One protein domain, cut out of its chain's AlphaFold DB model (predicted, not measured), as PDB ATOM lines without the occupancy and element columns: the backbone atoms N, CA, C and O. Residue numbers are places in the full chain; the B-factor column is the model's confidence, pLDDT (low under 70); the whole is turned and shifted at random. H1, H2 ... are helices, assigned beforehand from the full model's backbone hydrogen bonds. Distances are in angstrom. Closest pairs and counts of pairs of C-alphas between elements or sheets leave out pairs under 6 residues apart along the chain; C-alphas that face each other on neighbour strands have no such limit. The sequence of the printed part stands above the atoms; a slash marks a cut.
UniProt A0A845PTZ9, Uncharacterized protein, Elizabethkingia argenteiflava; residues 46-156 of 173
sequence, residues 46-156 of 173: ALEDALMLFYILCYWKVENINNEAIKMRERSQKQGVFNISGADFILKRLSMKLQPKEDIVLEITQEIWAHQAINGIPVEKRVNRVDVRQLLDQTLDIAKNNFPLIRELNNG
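Overview. This is residues 46 to 156 of the 173 residues of an uncharacterized protein of Elizabethkingia argenteiflava (UniProt A0A845PTZ9). Helices H4 and H1, side by side, form the core; H5 crosses them, H3 packs on H1, and residues 145 to 156 stick out. The printed part has 111 residues with six named helices, H1 to H6. All helix, it is only just compact, close to loose, radius of gyration of the C-alphas 15.8 A, spanning 53 by 31 by 26 A.

Along the chain. H4, residues 100 to 118, 27.6 A long, begins at C-alpha (104.863, 139.636, 80.012). H1 is residues 46 to 63, H2 65 to 71, H3 87 to 95, H5 129 to 145, and H6 148 to 155, ending at (85.802, 134.990, 103.803).

Arrangement. H4's residues 100 to 108 touch H1 at a shallow tilt of 24 degrees, the same way; closest C-alphas Ala 50 and Lys 101, 4.2 A. O i to N i+4 pairs are within hydrogen-bond range throughout but in H2: 1 of 3, with 1 of 4 O i to N i+3.

Size, cuts and confidence. The H2 to H3 link is long; pLDDT is under 70 in 45 residues, among them residues 60 to 92 and 147 to 156.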
ATOM      1  N   ALA A  46     102.794 139.275  87.652       71.56
ATOM      2  CA  ALA A  46     103.225 139.680  86.323       71.56
ATOM      3  C   ALA A  46     102.520 138.903  85.197       71.56
ATOM      4  O   ALA A  46     102.254 139.489  84.153       71.56
ATOM      5  N   LEU A  47     102.214 137.611  85.384       74.62
ATOM      6  CA  LEU A  47     101.450 136.842  84.394       74.62
ATOM      7  C   LEU A  47      99.945 137.123  84.499       74.62
ATOM      8  O   LEU A  47      99.296 137.302  83.476       74.62
ATOM      9  N   GLU A  48      99.407 137.181  85.717       76.50
ATOM     10  CA  GLU A  48      98.000 137.511  85.988       76.50
ATOM     11  C   GLU A  48      97.634 138.900  85.434       76.50
ATOM     12  O   GLU A  48      96.713 139.031  84.632       76.50
ATOM     13  N   ASP A  49      98.437 139.909  85.759       81.88
ATOM     14  CA  ASP A  49      98.377 141.270  85.230       81.88
ATOM     15  C   ASP A  49      98.483 141.251  83.713       81.88
ATOM     16  O   ASP A  49      97.685 141.891  83.043       81.88
ATOM     17  N   ALA A  50      99.435 140.503  83.145       82.62
ATOM     18  CA  ALA A  50      99.568 140.420  81.695       82.62
ATOM     19  C   ALA A  50      98.314 139.847  81.030       82.62
ATOM     20  O   ALA A  50      97.948 140.314  79.957       82.62
ATOM     21  N   LEU A  51      97.646 138.871  81.648       80.94
ATOM     22  CA  LEU A  51      96.398 138.307  81.134       80.94
ATOM     23  C   LEU A  51      95.240 139.305  81.229       80.94
ATOM     24  O   LEU A  51      94.489 139.455  80.265       80.94
ATOM     25  N   MET A  52      95.125 140.028  82.344       82.69
ATOM     26  CA  MET A  52      94.119 141.083  82.508       82.69
ATOM     27  C   MET A  52      94.343 142.239  81.525       82.69
ATOM     28  O   MET A  52      93.415 142.676  80.849       82.69
ATOM     29  N   LEU A  53      95.586 142.699  81.383       85.56
ATOM     30  CA  LEU A  53      95.957 143.730  80.415       85.56
ATOM     31  C   LEU A  53      95.756 143.257  78.976       85.56
ATOM     32  O   LEU A  53      95.336 144.033  78.121       85.56
ATOM     33  N   PHE A  54      96.033 141.984  78.697       82.31
ATOM     34  CA  PHE A  54      95.798 141.403  77.384       82.31
ATOM     35  C   PHE A  54      94.306 141.410  77.037       82.31
ATOM     36  O   PHE A  54      93.946 141.782  75.923       82.31
ATOM     37  N   TYR A  55      93.436 141.065  77.989       79.56
ATOM     38  CA  TYR A  55      91.990 141.162  77.806       79.56
ATOM     39  C   TYR A  55      91.554 142.595  77.455       79.56
ATOM     40  O   TYR A  55      90.831 142.788  76.476       79.56
ATOM     41  N   ILE A  56      92.065 143.596  78.181       79.75
ATOM     42  CA  ILE A  56      91.815 145.020  77.899       79.75
ATOM     43  C   ILE A  56      92.271 145.384  76.478       79.75
ATOM     44  O   ILE A  56      91.513 145.981  75.715       79.75
ATOM     45  N   LEU A  57      93.485 144.981  76.089       77.88
ATOM     46  CA  LEU A  57      94.030 145.237  74.752       77.88
ATOM     47  C   LEU A  57      93.184 144.587  73.647       77.88
ATOM     48  O   LEU A  57      92.968 145.194  72.599       77.88
ATOM     49  N   CYS A  58      92.716 143.355  73.855       72.00
ATOM     50  CA  CYS A  58      91.842 142.660  72.914       72.00
ATOM     51  C   CYS A  58      90.516 143.387  72.724       72.00
ATOM     52  O   CYS A  58      90.116 143.602  71.581       72.00
ATOM     53  N   TYR A  59      89.870 143.785  73.819       71.25
ATOM     54  CA  TYR A  59      88.626 144.546  73.769       71.25
ATOM     55  C   TYR A  59      88.816 145.840  72.969       71.25
ATOM     56  O   TYR A  59      88.089 146.100  72.011       71.25
ATOM     57  N   TRP A  60      89.886 146.579  73.268       68.94
ATOM     58  CA  TRP A  60      90.156 147.846  72.600       68.94
ATOM     59  C   TRP A  60      90.475 147.698  71.110       68.94
ATOM     60  O   TRP A  60      90.061 148.524  70.303       68.94
ATOM     61  N   LYS A  61      91.160 146.615  70.716       67.00
ATOM     62  CA  LYS A  61      91.405 146.287  69.302       67.00
ATOM     63  C   LYS A  61      90.130 145.904  68.549       67.00
ATOM     64  O   LYS A  61      90.012 146.259  67.381       67.00
ATOM     65  N   VAL A  62      89.205 145.182  69.184       61.31
ATOM     66  CA  VAL A  62      87.920 144.789  68.573       61.31
ATOM     67  C   VAL A  62      87.038 146.009  68.318       61.31
ATOM     68  O   VAL A  62      86.410 146.092  67.267       61.31
ATOM     69  N   GLU A  63      87.038 146.994  69.214       57.69
ATOM     70  CA  GLU A  63      86.350 148.269  68.966       57.69
ATOM     71  C   GLU A  63      86.989 149.074  67.816       57.69
ATOM     72  O   GLU A  63      86.337 149.927  67.220       57.69
ATOM     73  N   ASN A  64      88.245 148.778  67.455       61.06
ATOM     74  CA  ASN A  64      89.054 149.551  66.510       61.06
ATOM     75  C   ASN A  64      89.501 148.785  65.259       61.06
ATOM     76  O   ASN A  64      90.637 148.910  64.788       61.06
ATOM     77  N   ILE A  65      88.577 148.038  64.652       58.69
ATOM     78  CA  ILE A  65      88.796 147.264  63.412       58.69
ATOM     79  C   ILE A  65      89.393 148.111  62.258       58.69
ATOM     80  O   ILE A  65      90.069 147.575  61.384       58.69
ATOM     81  N   ASN A  66      89.269 149.444  62.291       55.25
ATOM     82  CA  ASN A  66      89.835 150.361  61.290       55.25
ATOM     83  C   ASN A  66      91.363 150.604  61.397       55.25
ATOM     84  O   ASN A  66      91.948 151.226  60.507       55.25
ATOM     85  N   ASN A  67      92.047 150.114  62.441       55.75
ATOM     86  CA  ASN A  67      93.477 150.386  62.679       55.75
ATOM     87  C   ASN A  67      94.454 149.651  61.742       55.75
ATOM     88  O   ASN A  67      95.657 149.940  61.749       55.75
ATOM     89  N   GLU A  68      93.986 148.701  60.930       55.12
ATOM     90  CA  GLU A  68      94.854 147.918  60.038       55.12
ATOM     91  C   GLU A  68      95.569 148.772  58.978       55.12
ATOM     92  O   GLU A  68      96.734 148.514  58.659       55.12
ATOM     93  N   ALA A  69      94.924 149.834  58.488       53.38
ATOM     94  CA  ALA A  69      95.464 150.686  57.425       53.38
ATOM     95  C   ALA A  69      96.689 151.518  57.861       53.38
ATOM     96  O   ALA A  69      97.534 151.865  57.034       53.38
ATOM     97  N   ILE A  70      96.824 151.815  59.159       52.56
ATOM     98  CA  ILE A  70      97.904 152.662  59.707       52.56
ATOM     99  C   ILE A  70      99.044 151.819  60.277       52.56
ATOM    100  O   ILE A  70     100.211 152.183  60.117       52.56
ATOM    101  N   LYS A  71      98.739 150.610  60.773       53.38
ATOM    102  CA  LYS A  71      99.733 149.577  61.128       53.38
ATOM    103  C   LYS A  71     100.669 149.210  59.968       53.38
ATOM    104  O   LYS A  71     101.740 148.659  60.201       53.38
ATOM    105  N   MET A  72     100.293 149.508  58.723       51.22
ATOM    106  CA  MET A  72     101.119 149.299  57.528       51.22
ATOM    107  C   MET A  72     102.125 150.438  57.264       51.22
ATOM    108  O   MET A  72     103.132 150.190  56.605       51.22
ATOM    109  N   ARG A  73     101.905 151.658  57.787       50.66
ATOM    110  CA  ARG A  73     102.776 152.828  57.541       50.66
ATOM    111  C   ARG A  73     103.945 152.958  58.525       50.66
ATOM    112  O   ARG A  73     104.988 153.464  58.136       50.66
ATOM    113  N   GLU A  74     103.819 152.454  59.754       50.12
ATOM    114  CA  GLU A  74     104.869 152.543  60.797       50.12
ATOM    115  C   GLU A  74     105.713 151.251  60.947       50.12
ATOM    116  O   GLU A  74     106.551 151.123  61.838       50.12
ATOM    117  N   ARG A  75     105.534 150.275  60.043       45.78
ATOM    118  CA  ARG A  75     106.111 148.910  60.088       45.78
ATOM    119  C   ARG A  75     107.629 148.798  59.866       45.78
ATOM    120  O   ARG A  75     108.130 147.698  59.637       45.78
ATOM    121  N   SER A  76     108.381 149.889  59.951       43.12
ATOM    122  CA  SER A  76     109.847 149.854  59.906       43.12
ATOM    123  C   SER A  76     110.486 149.433  61.238       43.12
ATOM    124  O   SER A  76     111.671 149.104  61.252       43.12
ATOM    125  N   GLN A  77     109.728 149.333  62.339       43.19
ATOM    126  CA  GLN A  77     110.240 148.804  63.609       43.19
ATOM    127  C   GLN A  77     109.436 147.590  64.094       43.19
ATOM    128  O   GLN A  77     108.258 147.652  64.430       43.19
ATOM    129  N   LYS A  78     110.112 146.439  64.080       46.53
ATOM    130  CA  LYS A  78     109.614 145.127  64.494       46.53
ATOM    131  C   LYS A  78     109.175 145.121  65.964       46.53
ATOM    132  O   LYS A  78     110.025 145.208  66.839       46.53
ATOM    133  N   GLN A  79     107.901 144.831  66.217       41.53
ATOM    134  CA  GLN A  79     107.446 143.785  67.144       41.53
ATOM    135  C   GLN A  79     105.962 143.522  66.874       41.53
ATOM    136  O   GLN A  79     105.158 144.439  66.754       41.53
ATOM    137  N   GLY A  80     105.638 142.251  66.631       42.34
ATOM    138  CA  GLY A  80     104.354 141.834  66.088       42.34
ATOM    139  C   GLY A  80     103.200 142.175  67.017       42.34
ATOM    140  O   GLY A  80     103.110 141.625  68.113       42.34
ATOM    141  N   VAL A  81     102.304 143.023  66.514       45.69
ATOM    142  CA  VAL A  81     100.931 143.201  66.994       45.69
ATOM    143  C   VAL A  81     100.401 141.841  67.464       45.69
ATOM    144  O   VAL A  81     100.464 140.876  66.698       45.69
ATOM    145  N   PHE A  82      99.906 141.721  68.707       52.59
ATOM    146  CA  PHE A  82      99.113 140.545  69.094       52.59
ATOM    147  C   PHE A  82      97.977 140.371  68.074       52.59
ATOM    148  O   PHE A  82      96.986 141.104  68.122       52.59
ATOM    149  N   ASN A  83      98.149 139.436  67.137       54.25
ATOM    150  CA  ASN A  83      97.057 138.877  66.361       54.25
ATOM    151  C   ASN A  83      96.181 138.117  67.349       54.25
ATOM    152  O   ASN A  83      96.706 137.333  68.151       54.25
ATOM    153  N   ILE A  84      94.873 138.361  67.303       56.53
ATOM    154  CA  ILE A  84      93.894 137.618  68.094       56.53
ATOM    155  C   ILE A  84      93.982 136.163  67.620       56.53
ATOM    156  O   ILE A  84      93.483 135.794  66.565       56.53
ATOM    157  N   SER A  85      94.750 135.375  68.363       52.84
ATOM    158  CA  SER A  85      94.957 133.944  68.156       52.84
ATOM    159  C   SER A  85      94.157 133.208  69.235       52.84
ATOM    160  O   SER A  85      93.679 133.849  70.171       52.84
ATOM    161  N   GLY A  86      94.011 131.885  69.150       59.31
ATOM    162  CA  GLY A  86      93.385 131.104  70.225       59.31
ATOM    163  C   GLY A  86      94.000 131.403  71.603       59.31
ATOM    164  O   GLY A  86      95.200 131.683  71.720       59.31
ATOM    165  N   ALA A  87      93.167 131.382  72.652       64.81
ATOM    166  CA  ALA A  87      93.568 131.715  74.023       64.81
ATOM    167  C   ALA A  87      94.738 130.845  74.530       64.81
ATOM    168  O   ALA A  87      95.599 131.315  75.272       64.81
ATOM    169  N   ASP A  88      94.809 129.600  74.069       65.00
ATOM    170  CA  ASP A  88      95.873 128.628  74.314       65.00
ATOM    171  C   ASP A  88      97.242 129.092  73.789       65.00
ATOM    172  O   ASP A  88      98.250 129.031  74.503       65.00
ATOM    173  N   PHE A  89      97.288 129.632  72.569       69.50
ATOM    174  CA  PHE A  89      98.516 130.158  71.975       69.50
ATOM    175  C   PHE A  89      99.020 131.390  72.731       69.50
ATOM    176  O   PHE A  89     100.222 131.544  72.959       69.50
ATOM    177  N   ILE A  90      98.100 132.255  73.161       69.69
ATOM    178  CA  ILE A  90      98.420 133.465  73.923       69.69
ATOM    179  C   ILE A  90      98.955 133.109  75.307       69.69
ATOM    180  O   ILE A  90      99.998 133.631  75.697       69.69
ATOM    181  N   LEU A  91      98.302 132.184  76.014       69.81
ATOM    182  CA  LEU A  91      98.765 131.690  77.312       69.81
ATOM    183  C   LEU A  91     100.175 131.111  77.205       69.81
ATOM    184  O   LEU A  91     101.063 131.493  77.968       69.81
ATOM    185  N   LYS A  92     100.416 130.262  76.200       68.31
ATOM    186  CA  LYS A  92     101.744 129.701  75.936       68.31
ATOM    187  C   LYS A  92     102.766 130.805  75.660       68.31
ATOM    188  O   LYS A  92     103.819 130.836  76.292       68.31
ATOM    189  N   ARG A  93     102.445 131.759  74.790       71.25
ATOM    190  CA  ARG A  93     103.332 132.877  74.438       71.25
ATOM    191  C   ARG A  93     103.657 133.779  75.631       71.25
ATOM    192  O   ARG A  93     104.815 134.149  75.801       71.25
ATOM    193  N   LEU A  94     102.665 134.129  76.452       72.19
ATOM    194  CA  LEU A  94     102.850 134.945  77.657       72.19
ATOM    195  C   LEU A  94     103.654 134.198  78.722       72.19
ATOM    196  O   LEU A  94     104.536 134.790  79.338       72.19
ATOM    197  N   SER A  95     103.421 132.893  78.882       67.75
ATOM    198  CA  SER A  95     104.159 132.059  79.840       67.75
ATOM    199  C   SER A  95     105.656 131.934  79.516       67.75
ATOM    200  O   SER A  95     106.470 131.726  80.411       67.75
ATOM    201  N   MET A  96     106.031 132.096  78.241       71.50
ATOM    202  CA  MET A  96     107.421 132.044  77.777       71.50
ATOM    203  C   MET A  96     108.160 133.387  77.886       71.50
ATOM    204  O   MET A  96     109.373 133.431  77.673       71.50
ATOM    205  N   LYS A  97     107.462 134.489  78.190       70.94
ATOM    206  CA  LYS A  97     108.052 135.831  78.280       70.94
ATOM    207  C   LYS A  97     108.630 136.089  79.671       70.94
ATOM    208  O   LYS A  97     108.064 135.696  80.685       70.94
ATOM    209  N   LEU A  98     109.756 136.806  79.718       67.75
ATOM    210  CA  LEU A  98     110.415 137.170  80.978       67.75
ATOM    211  C   LEU A  98     109.660 138.280  81.730       67.75
ATOM    212  O   LEU A  98     109.628 138.266  82.959       67.75
ATOM    213  N   GLN A  99     109.068 139.229  80.997       74.19
ATOM    214  CA  GLN A  99     108.329 140.379  81.533       74.19
ATOM    215  C   GLN A  99     107.007 140.586  80.768       74.19
ATOM    216  O   GLN A  99     106.824 141.599  80.095       74.19
ATOM    217  N   PRO A 100     106.067 139.625  80.843       78.94
ATOM    218  CA  PRO A 100     104.863 139.636  80.012       78.94
ATOM    219  C   PRO A 100     103.985 140.876  80.237       78.94
ATOM    220  O   PRO A 100     103.420 141.390  79.279       78.94
ATOM    221  N   LYS A 101     103.916 141.397  81.469       85.81
ATOM    222  CA  LYS A 101     103.182 142.627  81.801       85.81
ATOM    223  C   LYS A 101     103.709 143.836  81.026       85.81
ATOM    224  O   LYS A 101     102.936 144.534  80.381       85.81
ATOM    225  N   GLU A 102     105.021 144.062  81.074       83.00
ATOM    226  CA  GLU A 102     105.666 145.209  80.420       83.00
ATOM    227  C   GLU A 102     105.480 145.185  78.908       83.00
ATOM    228  O   GLU A 102     105.234 146.225  78.300       83.00
ATOM    229  N   ASP A 103     105.547 143.992  78.317       82.06
ATOM    230  CA  ASP A 103     105.319 143.811  76.890       82.06
ATOM    231  C   ASP A 103     103.889 144.212  76.500       82.06
ATOM    232  O   ASP A 103     103.694 144.892  75.497       82.06
ATOM    233  N   ILE A 104     102.886 143.836  77.301       84.19
ATOM    234  CA  ILE A 104     101.494 144.215  77.027       84.19
ATOM    235  C   ILE A 104     101.272 145.717  77.231       84.19
ATOM    236  O   ILE A 104     100.607 146.343  76.410       84.19
ATOM    237  N   VAL A 105     101.850 146.320  78.276       87.19
ATOM    238  CA  VAL A 105     101.781 147.779  78.495       87.19
ATOM    239  C   VAL A 105     102.354 148.535  77.295       87.19
ATOM    240  O   VAL A 105     101.779 149.535  76.859       87.19
ATOM    241  N   LEU A 106     103.470 148.057  76.738       85.38
ATOM    242  CA  LEU A 106     104.060 148.632  75.533       85.38
ATOM    243  C   LEU A 106     103.098 148.540  74.344       85.38
ATOM    244  O   LEU A 106     102.887 149.541  73.665       85.38
ATOM    245  N   GLU A 107     102.483 147.378  74.120       81.12
ATOM    246  CA  GLU A 107     101.529 147.195  73.021       81.12
ATOM    247  C   GLU A 107     100.279 148.082  73.172       81.12
ATOM    248  O   GLU A 107      99.839 148.682  72.194       81.12
ATOM    249  N   ILE A 108      99.748 148.237  74.390       83.94
ATOM    250  CA  ILE A 108      98.647 149.176  74.678       83.94
ATOM    251  C   ILE A 108      99.074 150.617  74.366       83.94
ATOM    252  O   ILE A 108      98.341 151.356  73.715       83.94
ATOM    253  N   THR A 109     100.277 151.015  74.791       85.75
ATOM    254  CA  THR A 109     100.806 152.368  74.550       85.75
ATOM    255  C   THR A 109     100.955 152.655  73.053       85.75
ATOM    256  O   THR A 109     100.594 153.733  72.586       85.75
ATOM    257  N   GLN A 110     101.452 151.684  72.286       82.62
ATOM    258  CA  GLN A 110     101.586 151.805  70.834       82.62
ATOM    259  C   GLN A 110     100.226 151.965  70.147       82.62
ATOM    260  O   GLN A 110     100.096 152.792  69.244       82.62
ATOM    261  N   GLU A 111      99.203 151.233  70.594       76.00
ATOM    262  CA  GLU A 111      97.846 151.382  70.057       76.00
ATOM    263  C   GLU A 111      97.290 152.790  70.349       76.00
ATOM    264  O   GLU A 111      96.750 153.434  69.449       76.00
ATOM    265  N   ILE A 112      97.512 153.333  71.554       82.56
ATOM    266  CA  ILE A 112      97.151 154.725  71.893       82.56
ATOM    267  C   ILE A 112      97.833 155.710  70.955       82.56
ATOM    268  O   ILE A 112      97.188 156.615  70.429       82.56
ATOM    269  N   TRP A 113      99.136 155.558  70.733       82.94
ATOM    270  CA  TRP A 113      99.878 156.461  69.859       82.94
ATOM    271  C   TRP A 113      99.380 156.419  68.422       82.94
ATOM    272  O   TRP A 113      99.287 157.479  67.800       82.94
ATOM    273  N   ALA A 114      99.002 155.242  67.922       76.62
ATOM    274  CA  ALA A 114      98.368 155.116  66.617       76.62
ATOM    275  C   ALA A 114      97.050 155.915  66.562       76.62
ATOM    276  O   ALA A 114      96.822 156.656  65.606       76.62
ATOM    277  N   HIS A 115      96.231 155.872  67.619       75.25
ATOM    278  CA  HIS A 115      95.016 156.692  67.716       75.25
ATOM    279  C   HIS A 115      95.282 158.186  67.798       75.25
ATOM    280  O   HIS A 115      94.625 158.983  67.129       75.25
ATOM    281  N   GLN A 116      96.257 158.585  68.601       80.75
ATOM    282  CA  GLN A 116      96.646 159.983  68.700       80.75
ATOM    283  C   GLN A 116      97.158 160.497  67.346       80.75
ATOM    284  O   GLN A 116      96.831 161.616  66.959       80.75
ATOM    285  N   ALA A 117      97.873 159.663  66.584       78.38
ATOM    286  CA  ALA A 117      98.306 159.982  65.228       78.38
ATOM    287  C   ALA A 117      97.128 160.143  64.252       78.38
ATOM    288  O   ALA A 117      97.115 161.109  63.492       78.38
ATOM    289  N   ILE A 118      96.127 159.252  64.304       74.88
ATOM    290  CA  ILE A 118      94.881 159.367  63.513       74.88
ATOM    291  C   ILE A 118      94.202 160.710  63.766       74.88
ATOM    292  O   ILE A 118      93.776 161.384  62.832       74.88
ATOM    293  N   ASN A 119      94.155 161.118  65.030       78.81
ATOM    294  CA  ASN A 119      93.519 162.359  65.454       78.81
ATOM    295  C   ASN A 119      94.413 163.601  65.258       78.81
ATOM    296  O   ASN A 119      94.076 164.678  65.745       78.81
ATOM    297  N   GLY A 120      95.555 163.473  64.571       80.31
ATOM    298  CA  GLY A 120      96.440 164.595  64.245       80.31
ATOM    299  C   GLY A 120      97.244 165.148  65.427       80.31
ATOM    300  O   GLY A 120      97.732 166.275  65.363       80.31
ATOM    301  N   ILE A 121      97.394 164.386  66.514       82.12
ATOM    302  CA  ILE A 121      98.140 164.821  67.699       82.12
ATOM    303  C   ILE A 121      99.655 164.711  67.427       82.12
ATOM    304  O   ILE A 121     100.148 163.626  67.078       82.12
ATOM    305  N   PRO A 122     100.422 165.804  67.618       84.56
ATOM    306  CA  PRO A 122     101.867 165.805  67.417       84.56
ATOM    307  C   PRO A 122     102.571 164.915  68.444       84.56
ATOM    308  O   PRO A 122     102.107 164.771  69.574       84.56
ATOM    309  N   VAL A 123     103.713 164.336  68.056       80.44
ATOM    310  CA  VAL A 123     104.466 163.350  68.861       80.44
ATOM    311  C   VAL A 123     104.797 163.872  70.262       80.44
ATOM    312  O   VAL A 123     104.676 163.135  71.231       80.44
ATOM    313  N   GLU A 124     105.124 165.157  70.377       86.06
ATOM    314  CA  GLU A 124     105.461 165.835  71.639       86.06
ATOM    315  C   GLU A 124     104.307 165.863  72.651       86.06
ATOM    316  O   GLU A 124     104.539 165.930  73.853       86.06
ATOM    317  N   LYS A 125     103.060 165.826  72.165       85.94
ATOM    318  CA  LYS A 125     101.844 165.836  72.991       85.94
ATOM    319  C   LYS A 125     101.250 164.442  73.175       85.94
ATOM    320  O   LYS A 125     100.167 164.308  73.747       85.94
ATOM    321  N   ARG A 126     101.906 163.404  72.648       85.12
ATOM    322  CA  ARG A 126     101.451 162.030  72.841       85.12
ATOM    323  C   ARG A 126     101.655 161.618  74.287       85.12
ATOM    324  O   ARG A 126     102.545 162.096  74.982       85.12
ATOM    325  N   VAL A 127     100.789 160.720  74.727       87.69
ATOM    326  CA  VAL A 127     100.791 160.227  76.102       87.69
ATOM    327  C   VAL A 127     102.102 159.494  76.395       87.69
ATOM    328  O   VAL A 127     102.585 158.728  75.560       87.69
ATOM    329  N   ASN A 128     102.689 159.706  77.572       90.06
ATOM    330  CA  ASN A 128     103.908 159.000  77.949       90.06
ATOM    331  C   ASN A 128     103.574 157.573  78.410       90.06
ATOM    332  O   ASN A 128     102.574 157.333  79.087       90.06
ATOM    333  N   ARG A 129     104.455 156.616  78.107       86.94
ATOM    334  CA  ARG A 129     104.350 155.230  78.587       86.94
ATOM    335  C   ARG A 129     104.252 155.151  80.113       86.94
ATOM    336  O   ARG A 129     103.585 154.256  80.626       86.94
ATOM    337  N   VAL A 130     104.930 156.044  80.836       89.19
ATOM    338  CA  VAL A 130     104.898 156.069  82.309       89.19
ATOM    339  C   VAL A 130     103.479 156.324  82.819       89.19
ATOM    340  O   VAL A 130     103.021 155.612  83.709       89.19
ATOM    341  N   ASP A 131     102.766 157.259  82.195       89.75
ATOM    342  CA  ASP A 131     101.398 157.615  82.579       89.75
ATOM    343  C   ASP A 131     100.431 156.469  82.259       89.75
ATOM    344  O   ASP A 131      99.614 156.088  83.099       89.75
ATOM    345  N   VAL A 132     100.580 155.841  81.082       87.88
ATOM    346  CA  VAL A 132      99.802 154.641  80.706       87.88
ATOM    347  C   VAL A 132     100.015 153.530  81.723       87.88
ATOM    348  O   VAL A 132      99.058 152.920  82.190       87.88
ATOM    349  N   ARG A 133     101.271 153.272  82.094       89.69
ATOM    350  CA  ARG A 133     101.610 152.253  83.082       89.69
ATOM    351  C   ARG A 133     100.946 152.534  84.426       89.69
ATOM    352  O   ARG A 133     100.335 151.626  84.974       89.69
ATOM    353  N   GLN A 134     101.062 153.758  84.942       89.50
ATOM    354  CA  GLN A 134     100.476 154.122  86.232       89.50
ATOM    355  C   GLN A 134      98.957 153.944  86.231       89.50
ATOM    356  O   GLN A 134      98.411 153.363  87.168       89.50
ATOM    357  N   LEU A 135      98.287 154.379  85.162       89.06
ATOM    358  CA  LEU A 135      96.846 154.207  85.010       89.06
ATOM    359  C   LEU A 135      96.449 152.724  84.980       89.06
ATOM    360  O   LEU A 135      95.494 152.314  85.644       89.06
ATOM    361  N   LEU A 136      97.186 151.909  84.224       89.81
ATOM    362  CA  LEU A 136      96.946 150.470  84.134       89.81
ATOM    363  C   LEU A 136      97.193 149.771  85.474       89.81
ATOM    364  O   LEU A 136      96.384 148.935  85.863       89.81
ATOM    365  N   ASP A 137      98.250 150.132  86.203       88.44
ATOM    366  CA  ASP A 137      98.547 149.582  87.529       88.44
ATOM    367  C   ASP A 137      97.420 149.902  88.527       88.44
ATOM    368  O   ASP A 137      96.893 148.993  89.166       88.44
ATOM    369  N   GLN A 138      96.956 151.155  88.573       86.25
ATOM    370  CA  GLN A 138      95.811 151.553  89.403       86.25
ATOM    371  C   GLN A 138      94.537 150.783  89.033       86.25
ATOM    372  O   GLN A 138      93.802 150.318  89.903       86.25
ATOM    373  N   THR A 139      94.278 150.625  87.735       84.50
ATOM    374  CA  THR A 139      93.093 149.912  87.242       84.50
ATOM    375  C   THR A 139      93.148 148.427  87.602       84.50
ATOM    376  O   THR A 139      92.138 147.858  88.015       84.50
ATOM    377  N   LEU A 140      94.320 147.798  87.486       87.00
ATOM    378  CA  LEU A 140      94.534 146.410  87.890       87.00
ATOM    379  C   LEU A 140      94.318 146.226  89.392       87.00
ATOM    380  O   LEU A 140      93.657 145.268  89.789       87.00
ATOM    381  N   ASP A 141      94.824 147.142  90.217       84.19
ATOM    382  CA  ASP A 141      94.628 147.093  91.666       84.19
ATOM    383  C   ASP A 141      93.142 147.197  92.027       84.19
ATOM    384  O   ASP A 141      92.631 146.387  92.802       84.19
ATOM    385  N   ILE A 142      92.411 148.127  91.405       80.94
ATOM    386  CA  ILE A 142      90.956 148.251  91.576       80.94
ATOM    387  C   ILE A 142      90.250 146.961  91.147       80.94
ATOM    388  O   ILE A 142      89.419 146.438  91.888       80.94
ATOM    389  N   ALA A 143      90.584 146.426  89.972       80.25
ATOM    390  CA  ALA A 143      89.941 145.234  89.426       80.25
ATOM    391  C   ALA A 143      90.177 143.990  90.297       80.25
ATOM    392  O   ALA A 143      89.258 143.197  90.500       80.25
ATOM    393  N   LYS A 144      91.378 143.841  90.862       77.31
ATOM    394  CA  LYS A 144      91.703 142.757  91.799       77.31
ATOM    395  C   LYS A 144      90.969 142.903  93.126       77.31
ATOM    396  O   LYS A 144      90.447 141.918  93.642       77.31
ATOM    397  N   ASN A 145      90.902 144.119  93.661       73.94
ATOM    398  CA  ASN A 145      90.235 144.392  94.935       73.94
ATOM    399  C   ASN A 145      88.708 144.263  94.835       73.94
ATOM    400  O   ASN A 145      88.057 143.849  95.793       73.94
ATOM    401  N   ASN A 146      88.143 144.566  93.666       71.88
ATOM    402  CA  ASN A 146      86.709 144.481  93.401       71.88
ATOM    403  C   ASN A 146      86.275 143.133  92.812       71.88
ATOM    404  O   ASN A 146      85.102 142.980  92.473       71.88
ATOM    405  N   PHE A 147      87.179 142.155  92.684       66.19
ATOM    406  CA  PHE A 147      86.831 140.855  92.121       66.19
ATOM    407  C   PHE A 147      85.854 140.128  93.067       66.19
ATOM    408  O   PHE A 147      86.258 139.754  94.176       66.19
ATOM    409  N   PRO A 148      84.587 139.895  92.665       59.03
ATOM    410  CA  PRO A 148      83.540 139.421  93.578       59.03
ATOM    411  C   PRO A 148      83.914 138.105  94.273       59.03
ATOM    412  O   PRO A 148      83.741 137.953  95.480       59.03
ATOM    413  N   LEU A 149      84.551 137.201  93.523       56.31
ATOM    414  CA  LEU A 149      85.011 135.901  94.008       56.31
ATOM    415  C   LEU A 149      86.162 135.982  95.021       56.31
ATOM    416  O   LEU A 149      86.245 135.124  95.888       56.31
ATOM    417  N   ILE A 150      87.054 136.980  94.959       57.81
ATOM    418  CA  ILE A 150      88.195 137.065  95.895       57.81
ATOM    419  C   ILE A 150      87.711 137.443  97.295       57.81
ATOM    420  O   ILE A 150      88.205 136.912  98.289       57.81
ATOM    421  N   ARG A 151      86.709 138.323  97.383       55.62
ATOM    422  CA  ARG A 151      86.106 138.729  98.657       55.62
ATOM    423  C   ARG A 151      85.381 137.563  99.337       55.62
ATOM    424  O   ARG A 151      85.492 137.406 100.550       55.62
ATOM    425  N   GLU A 152      84.711 136.716  98.559       57.19
ATOM    426  CA  GLU A 152      84.056 135.498  99.057       57.19
ATOM    427  C   GLU A 152      85.056 134.381  99.395       57.19
ATOM    428  O   GLU A 152      84.938 133.762 100.450       57.19
ATOM    429  N   LEU A 153      86.095 134.174  98.577       51.06
ATOM    430  CA  LEU A 153      87.166 133.204  98.847       51.06
ATOM    431  C   LEU A 153      87.977 133.563 100.099       51.06
ATOM    432  O   LEU A 153      88.329 132.674 100.866       51.06
ATOM    433  N   ASN A 154      88.231 134.852 100.348       52.44
ATOM    434  CA  ASN A 154      88.922 135.311 101.557       52.44
ATOM    435  C   ASN A 154      88.064 135.152 102.824       52.44
ATOM    436  O   ASN A 154      88.606 134.861 103.889       52.44
ATOM    437  N   ASN A 155      86.737 135.283 102.711       53.81
ATOM    438  CA  ASN A 155      85.802 134.990 103.803       53.81
ATOM    439  C   ASN A 155      85.578 133.477 103.999       53.81
ATOM    440  O   ASN A 155      85.195 133.048 105.086       53.81
ATOM    441  N   GLY A 156      85.821 132.674 102.958       44.25
ATOM    442  CA  GLY A 156      85.645 131.223 102.922       44.25
ATOM    443  C   GLY A 156      86.932 130.402 103.044       44.25
ATOM    444  O   GLY A 156      86.881 129.193 102.812       44.25
TER     445      GLY A 156